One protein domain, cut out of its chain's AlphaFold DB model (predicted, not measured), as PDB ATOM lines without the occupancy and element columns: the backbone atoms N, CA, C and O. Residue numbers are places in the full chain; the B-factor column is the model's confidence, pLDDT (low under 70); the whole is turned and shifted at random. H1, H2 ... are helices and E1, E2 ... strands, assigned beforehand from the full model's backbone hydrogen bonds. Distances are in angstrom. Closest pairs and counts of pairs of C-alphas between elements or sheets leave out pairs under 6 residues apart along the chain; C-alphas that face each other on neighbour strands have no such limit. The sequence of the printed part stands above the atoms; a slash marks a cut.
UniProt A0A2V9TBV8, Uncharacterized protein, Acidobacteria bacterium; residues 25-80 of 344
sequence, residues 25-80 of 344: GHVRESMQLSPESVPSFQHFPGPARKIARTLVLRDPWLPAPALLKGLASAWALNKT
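What this domain is: This is residues 25 to 80 of the 344 residues of an uncharacterized protein of Acidobacteria bacterium (UniProt A0A2V9TBV8). Look for a U of two helices: H3, the longest helix, and H2 make its two arms, the short stretch with E1 joins them at the closed end, and the small helix H1 sits at that end, touching both arms. The arms themselves stay apart, and residues 32 to 45, a long stretch with no named element, lead from H1 to the start of H2 near the open end. The printed part has 56 residues, with H1, H2, E1 and H3 in that order along the chain, and its class is mostly helix. The whole is compact, with a radius of gyration of the C-alphas of 10.7 A, and spans 28 by 21 by 19 A.

How they stand to each other: Start at H3, residues 65 to 79, which touches H1, residues 27 to 31, with residues 65 to 69 alone; their closest C-alphas, those of Pro 65 and Ser 30, are 6.2 A apart. H1 and H2, residues 46 to 58, only just touch, with 3 pairs of C-alphas within 8 A, and H2 does so with residues 55 to 56 alone; the closest are those of Arg 28 and Val 56, 6.2 A. H2 and H3 are apart. E1, residues 61 to 63, pairs with no named strand, but its residues 61 to 62 pair antiparallel with residues 25 to 26; E1 and H3 meet only through their link. In H1, H2 and H3 every O i to N i+4 pair is within hydrogen-bond range.

Where its parts are: Find C-alpha 65 at (-39.354, 37.425, -34.118); from there H3 runs 21.6 A to C-alpha 79 at (-26.568, 27.842, -48.590). H2 begins at C-alpha 46, (-39.968, 30.904, -54.099), and is 18.2 A long to C-alpha 58. E1 measures 7.1 A and H1 5.8 A.

The domain as a whole: The C-alphas of Trp 61 and Thr 80 are the two farthest apart, 29.8 A. The printed part has no cut. The link from H1 to H2 is long, 14 residues; those from H2 to E1 and from E1 to H3 are tight. The mean pLDDT of the printed part is 76.2, and residues 34 to 44 are under 70.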
ATOM      1  N   GLY A  25     -42.738  42.109 -31.206       83.62
ATOM      2  CA  GLY A  25     -42.405  43.368 -31.845       83.62
ATOM      3  C   GLY A  25     -42.613  43.317 -33.346       83.62
ATOM      4  O   GLY A  25     -42.881  42.260 -33.927       83.62
ATOM      5  N   HIS A  26     -42.476  44.482 -33.962       83.69
ATOM      6  CA  HIS A  26     -42.498  44.628 -35.408       83.69
ATOM      7  C   HIS A  26     -41.306  43.901 -36.042       83.69
ATOM      8  O   HIS A  26     -40.202  43.866 -35.482       83.69
ATOM      9  N   VAL A  27     -41.541  43.288 -37.203       80.69
ATOM     10  CA  VAL A  27     -40.554  42.492 -37.943       80.69
ATOM     11  C   VAL A  27     -39.324  43.325 -38.275       80.69
ATOM     12  O   VAL A  27     -38.206  42.860 -38.060       80.69
ATOM     13  N   ARG A  28     -39.505  44.556 -38.760       78.69
ATOM     14  CA  ARG A  28     -38.403  45.417 -39.206       78.69
ATOM     15  C   ARG A  28     -37.486  45.809 -38.059       78.69
ATOM     16  O   ARG A  28     -36.274  45.638 -38.167       78.69
ATOM     17  N   GLU A  29     -38.060  46.254 -36.946       80.75
ATOM     18  CA  GLU A  29     -37.310  46.618 -35.742       80.75
ATOM     19  C   GLU A  29     -36.593  45.397 -35.150       80.75
ATOM     20  O   GLU A  29     -35.378  45.404 -34.945       80.75
ATOM     21  N   SER A  30     -37.324  44.297 -34.959       77.62
ATOM     22  CA  SER A  30     -36.799  43.091 -34.306       77.62
ATOM     23  C   SER A  30     -35.732  42.376 -35.137       77.62
ATOM     24  O   SER A  30     -34.826  41.739 -34.593       77.62
ATOM     25  N   MET A  31     -35.826  42.459 -36.465       73.06
ATOM     26  CA  MET A  31     -34.845  41.877 -37.378       73.06
ATOM     27  C   MET A  31     -33.729  42.856 -37.772       73.06
ATOM     28  O   MET A  31     -32.791  42.414 -38.431       73.06
ATOM     29  N   GLN A  32     -33.765  44.115 -37.303       71.62
ATOM     30  CA  GLN A  32     -32.821  45.188 -37.663       71.62
ATOM     31  C   GLN A  32     -32.769  45.437 -39.183       71.62
ATOM     32  O   GLN A  32     -31.702  45.559 -39.777       71.62
ATOM     33  N   LEU A  33     -33.939  45.461 -39.825       71.19
ATOM     34  CA  LEU A  33     -34.083  45.619 -41.269       71.19
ATOM     35  C   LEU A  33     -34.372  47.084 -41.613       71.19
ATOM     36  O   LEU A  33     -35.482  47.572 -41.379       71.19
ATOM     37  N   SER A  34     -33.404  47.769 -42.221       60.53
ATOM     38  CA  SER A  34     -33.640  49.060 -42.871       60.53
ATOM     39  C   SER A  34     -34.172  48.860 -44.298       60.53
ATOM     40  O   SER A  34     -33.847  47.859 -44.939       60.53
ATOM     41  N   PRO A  35     -34.976  49.799 -44.832       55.84
ATOM     42  CA  PRO A  35     -35.466  49.727 -46.212       55.84
ATOM     43  C   PRO A  35     -34.330  49.747 -47.255       55.84
ATOM     44  O   PRO A  35     -34.517  49.241 -48.355       55.84
ATOM     45  N   GLU A  36     -33.144  50.238 -46.884       51.56
ATOM     46  CA  GLU A  36     -31.914  50.205 -47.693       51.56
ATOM     47  C   GLU A  36     -31.091  48.912 -47.517       51.56
ATOM     48  O   GLU A  36     -30.254  48.591 -48.353       51.56
ATOM     49  N   SER A  37     -31.340  48.136 -46.456       54.56
ATOM     50  CA  SER A  37     -30.569  46.942 -46.079       54.56
ATOM     51  C   SER A  37     -31.416  45.666 -46.108       54.56
ATOM     52  O   SER A  37     -31.167  44.734 -45.337       54.56
ATOM     53  N   VAL A  38     -32.465  45.631 -46.939       55.81
ATOM     54  CA  VAL A  38     -33.330  44.453 -47.059       55.81
ATOM     55  C   VAL A  38     -32.459  43.270 -47.505       55.81
ATOM     56  O   VAL A  38     -31.861  43.340 -48.580       55.81
ATOM     57  N   PRO A  39     -32.357  42.189 -46.707       57.41
ATOM     58  CA  PRO A  39     -31.517  41.056 -47.025       57.41
ATOM     59  C   PRO A  39     -31.888  40.530 -48.402       57.41
ATOM     60  O   PRO A  39     -33.071  40.401 -48.735       57.41
ATOM     61  N   SER A  40     -30.880  40.177 -49.193       56.69
ATOM     62  CA  SER A  40     -31.111  39.418 -50.413       56.69
ATOM     63  C   SER A  40     -31.787  38.094 -50.044       56.69
ATOM     64  O   SER A  40     -31.153  37.130 -49.618       56.69
ATOM     65  N   PHE A  41     -33.110  38.017 -50.216       65.06
ATOM     66  CA  PHE A  41     -33.880  36.785 -50.015       65.06
ATOM     67  C   PHE A  41     -33.685  35.778 -51.164       65.06
ATOM     68  O   PHE A  41     -34.476  34.842 -51.325       65.06
ATOM     69  N   GLN A  42     -32.655  35.962 -51.998       62.09
ATOM     70  CA  GLN A  42     -32.346  35.091 -53.132       62.09
ATOM     71  C   GLN A  42     -32.104  33.643 -52.684       62.09
ATOM     72  O   GLN A  42     -32.488  32.715 -53.393       62.09
ATOM     73  N   HIS A  43     -31.594  33.439 -51.468       65.69
ATOM     74  CA  HIS A  43     -31.322  32.110 -50.918       65.69
ATOM     75  C   HIS A  43     -32.575  31.340 -50.459       65.69
ATOM     76  O   HIS A  43     -32.495  30.125 -50.262       65.69
ATOM     77  N   PHE A  44     -33.733  31.999 -50.315       68.19
ATOM     78  CA  PHE A  44     -34.990  31.346 -49.927       68.19
ATOM     79  C   PHE A  44     -35.737  30.756 -51.134       68.19
ATOM     80  O   PHE A  44     -35.715  31.348 -52.221       68.19
ATOM     81  N   PRO A  45     -36.453  29.627 -50.955       74.81
ATOM     82  CA  PRO A  45     -37.309  29.058 -51.989       74.81
ATOM     83  C   PRO A  45     -38.457  30.021 -52.323       74.81
ATOM     84  O   PRO A  45     -38.908  30.780 -51.466       74.81
ATOM     85  N   GLY A  46     -38.951  29.983 -53.565       74.88
ATOM     86  CA  GLY A  46     -39.968  30.904 -54.099       74.88
ATOM     87  C   GLY A  46     -41.140  31.249 -53.158       74.88
ATOM     88  O   GLY A  46     -41.386  32.439 -52.944       74.88
ATOM     89  N   PRO A  47     -41.845  30.270 -52.555       79.00
ATOM     90  CA  PRO A  47     -42.934  30.560 -51.619       79.00
ATOM     91  C   PRO A  47     -42.451  31.242 -50.329       79.00
ATOM     92  O   PRO A  47     -43.035  32.242 -49.916       79.00
ATOM     93  N   ALA A  48     -41.345  30.783 -49.734       77.25
ATOM     94  CA  ALA A  48     -40.779  31.395 -48.530       77.25
ATOM     95  C   ALA A  48     -40.270  32.821 -48.792       77.25
ATOM     96  O   ALA A  48     -40.448  33.700 -47.956       77.25
ATOM     97  N   ARG A  49     -39.708  33.081 -49.981       77.19
ATOM     98  CA  ARG A  49     -39.288  34.419 -50.415       77.19
ATOM     99  C   ARG A  49     -40.468  35.385 -50.491       77.19
ATOM    100  O   ARG A  49     -40.346  36.523 -50.043       77.19
ATOM    101  N   LYS A  50     -41.604  34.946 -51.049       78.50
ATOM    102  CA  LYS A  50     -42.832  35.756 -51.101       78.50
ATOM    103  C   LYS A  50     -43.314  36.086 -49.691       78.50
ATOM    104  O   LYS A  50     -43.518  37.257 -49.401       78.50
ATOM    105  N   ILE A  51     -43.396  35.087 -48.811       81.25
ATOM    106  CA  ILE A  51     -43.814  35.269 -47.414       81.25
ATOM    107  C   ILE A  51     -42.865  36.222 -46.679       81.25
ATOM    108  O   ILE A  51     -43.328  37.193 -46.092       81.25
ATOM    109  N   ALA A  52     -41.548  36.007 -46.758       77.69
ATOM    110  CA  ALA A  52     -40.552  36.872 -46.128       77.69
ATOM    111  C   ALA A  52     -40.671  38.323 -46.618       77.69
ATOM    112  O   ALA A  52     -40.716  39.246 -45.809       77.69
ATOM    113  N   ARG A  53     -40.821  38.530 -47.933       76.75
ATOM    114  CA  ARG A  53     -41.042  39.862 -48.509       76.75
ATOM    115  C   ARG A  53     -42.338  40.492 -47.996       76.75
ATOM    116  O   ARG A  53     -42.331  41.664 -47.638       76.75
ATOM    117  N   THR A  54     -43.436  39.740 -47.930       80.88
ATOM    118  CA  THR A  54     -44.711  40.231 -47.382       80.88
ATOM    119  C   THR A  54     -44.581  40.590 -45.902       80.88
ATOM    120  O   THR A  54     -45.086  41.632 -45.503       80.88
ATOM    121  N   LEU A  55     -43.879  39.785 -45.101       81.12
ATOM    122  CA  LEU A  55     -43.637  40.063 -43.683       81.12
ATOM    123  C   LEU A  55     -42.804  41.333 -43.485       81.12
ATOM    124  O   LEU A  55     -43.138  42.142 -42.631       81.12
ATOM    125  N   VAL A  56     -41.769  41.558 -44.296       80.38
ATOM    126  CA  VAL A  56     -40.973  42.794 -44.209       80.38
ATOM    127  C   VAL A  56     -41.771  44.020 -44.660       80.38
ATOM    128  O   VAL A  56     -41.676  45.068 -44.030       80.38
ATOM    129  N   LEU A  57     -42.573  43.900 -45.725       80.75
ATOM    130  CA  LEU A  57     -43.360  45.019 -46.259       80.75
ATOM    131  C   LEU A  57     -44.556  45.389 -45.381       80.75
ATOM    132  O   LEU A  57     -44.850  46.568 -45.224       80.75
ATOM    133  N   ARG A  58     -45.266  44.394 -44.837       83.44
ATOM    134  CA  ARG A  58     -46.428  44.621 -43.964       83.44
ATOM    135  C   ARG A  58     -46.045  44.924 -42.522       83.44
ATOM    136  O   ARG A  58     -46.910  45.352 -41.770       83.44
ATOM    137  N   ASP A  59     -44.795  44.650 -42.156       83.31
ATOM    138  CA  ASP A  59     -44.238  44.835 -40.819       83.31
ATOM    139  C   ASP A  59     -45.190  44.407 -39.681       83.31
ATOM    140  O   ASP A  59     -45.485  45.196 -38.780       83.31
ATOM    141  N   PRO A  60     -45.749  43.180 -39.723       84.81
ATOM    142  CA  PRO A  60     -46.738  42.766 -38.745       84.81
ATOM    143  C   PRO A  60     -46.100  42.620 -37.364       84.81
ATOM    144  O   PRO A  60     -44.923  42.280 -37.225       84.81
ATOM    145  N   TRP A  61     -46.905  42.818 -36.327       84.75
ATOM    146  CA  TRP A  61     -46.508  42.504 -34.962       84.75
ATOM    147  C   TRP A  61     -46.474  40.982 -34.778       84.75
ATOM    148  O   TRP A  61     -47.509  40.328 -34.902       84.75
ATOM    149  N   LEU A  62     -45.302  40.407 -34.490       85.19
ATOM    150  CA  LEU A  62     -45.142  38.957 -34.329       85.19
ATOM    151  C   LEU A  62     -44.617  38.588 -32.937       85.19
ATOM    152  O   LEU A  62     -43.738  39.279 -32.409       85.19
ATOM    153  N   PRO A  63     -45.089  37.472 -32.353       85.75
ATOM    154  CA  PRO A  63     -44.412  36.844 -31.230       85.75
ATOM    155  C   PRO A  63     -43.137  36.127 -31.705       85.75
ATOM    156  O   PRO A  63     -43.089  35.554 -32.791       85.75
ATOM    157  N   ALA A  64     -42.104  36.136 -30.865       83.81
ATOM    158  CA  ALA A  64     -40.816  35.474 -31.078       83.81
ATOM    159  C   ALA A  64     -40.101  35.806 -32.413       83.81
ATOM    160  O   ALA A  64     -39.576  34.898 -33.063       83.81
ATOM    161  N   PRO A  65     -39.982  37.080 -32.838       82.31
ATOM    162  CA  PRO A  65     -39.354  37.425 -34.118       82.31
ATOM    163  C   PRO A  65     -37.876  36.995 -34.194       82.31
ATOM    164  O   PRO A  65     -37.364  36.707 -35.276       82.31
ATOM    165  N   ALA A  66     -37.202  36.873 -33.046       79.94
ATOM    166  CA  ALA A  66     -35.843  36.345 -32.950       79.94
ATOM    167  C   ALA A  66     -35.727  34.877 -33.407       79.94
ATOM    168  O   ALA A  66     -34.710  34.507 -33.991       79.94
ATOM    169  N   LEU A  67     -36.764  34.056 -33.197       83.62
ATOM    170  CA  LEU A  67     -36.791  32.668 -33.671       83.62
ATOM    171  C   LEU A  67     -36.814  32.624 -35.202       83.62
ATOM    172  O   LEU A  67     -36.026  31.906 -35.816       83.62
ATOM    173  N   LEU A  68     -37.673  33.440 -35.821       82.69
ATOM    174  CA  LEU A  68     -37.752  33.561 -37.278       82.69
ATOM    175  C   LEU A  68     -36.437  34.082 -37.866       82.69
ATOM    176  O   LEU A  68     -35.959  33.542 -38.862       82.69
ATOM    177  N   LYS A  69     -35.818  35.078 -37.217       81.88
ATOM    178  CA  LYS A  69     -34.481  35.571 -37.577       81.88
ATOM    179  C   LYS A  69     -33.446  34.442 -37.519       81.88
ATOM    180  O   LYS A  69     -32.695  34.269 -38.470       81.88
ATOM    181  N   GLY A  70     -33.436  33.645 -36.448       81.81
ATOM    182  CA  GLY A  70     -32.529  32.505 -36.293       81.81
ATOM    183  C   GLY A  70     -32.697  31.448 -37.388       81.81
ATOM    184  O   GLY A  70     -31.707  31.023 -37.980       81.81
ATOM    185  N   LEU A  71     -33.940  31.079 -37.716       84.31
ATOM    186  CA  LEU A  71     -34.247  30.145 -38.808       84.31
ATOM    187  C   LEU A  71     -33.794  30.686 -40.169       84.31
ATOM    188  O   LEU A  71     -33.193  29.958 -40.959       84.31
ATOM    189  N   ALA A  72     -34.050  31.968 -40.436       81.06
ATOM    190  CA  ALA A  72     -33.620  32.632 -41.660       81.06
ATOM    191  C   ALA A  72     -32.087  32.659 -41.787       81.06
ATOM    192  O   ALA A  72     -31.551  32.316 -42.842       81.06
ATOM    193  N   SER A  73     -31.381  33.001 -40.707       80.50
ATOM    194  CA  SER A  73     -29.917  32.986 -40.658       80.50
ATOM    195  C   SER A  73     -29.352  31.581 -40.858       80.50
ATOM    196  O   SER A  73     -28.434  31.410 -41.655       80.50
ATOM    197  N   ALA A  74     -29.918  30.564 -40.200       82.06
ATOM    198  CA  ALA A  74     -29.493  29.174 -40.367       82.06
ATOM    199  C   ALA A  74     -29.672  28.694 -41.817       82.06
ATOM    200  O   ALA A  74     -28.793  28.034 -42.371       82.06
ATOM    201  N   TRP A  75     -30.780  29.076 -42.460       83.06
ATOM    202  CA  TRP A  75     -31.016  28.777 -43.871       83.06
ATOM    203  C   TRP A  75     -29.965  29.421 -44.780       83.06
ATOM    204  O   TRP A  75     -29.419  28.755 -45.662       83.06
ATOM    205  N   ALA A  76     -29.678  30.709 -44.572       79.69
ATOM    206  CA  ALA A  76     -28.685  31.440 -45.352       79.69
ATOM    207  C   ALA A  76     -27.278  30.845 -45.176       79.69
ATOM    208  O   ALA A  76     -26.620  30.536 -46.168       79.69
ATOM    209  N   LEU A  77     -26.861  30.584 -43.931       79.88
ATOM    210  CA  LEU A  77     -25.571  29.965 -43.611       79.88
ATOM    211  C   LEU A  77     -25.409  28.585 -44.260       79.88
ATOM    212  O   LEU A  77     -24.334  28.267 -44.750       79.88
ATOM    213  N   ASN A  78     -26.475  27.785 -44.338       83.81
ATOM    214  CA  ASN A  78     -26.414  26.462 -44.966       83.81
ATOM    215  C   ASN A  78     -26.344  26.503 -46.509       83.81
ATOM    216  O   ASN A  78     -26.040  25.490 -47.146       83.81
ATOM    217  N   LYS A  79     -26.664  27.644 -47.133       81.69
ATOM    218  CA  LYS A  79     -26.568  27.842 -48.590       81.69
ATOM    219  C   LYS A  79     -25.224  28.416 -49.023       81.69
ATOM    220  O   LYS A  79     -24.824  28.168 -50.159       81.69
ATOM    221  N   THR A  80     -24.542  29.130 -48.139       74.31
ATOM    222  CA  THR A  80     -23.197  29.644 -48.393       74.31
ATOM    223  C   THR A  80     -22.174  28.548 -48.084       74.31
ATOM    224  O   THR A  80     -22.171  28.026 -46.971       74.31
TER     225      THR A  80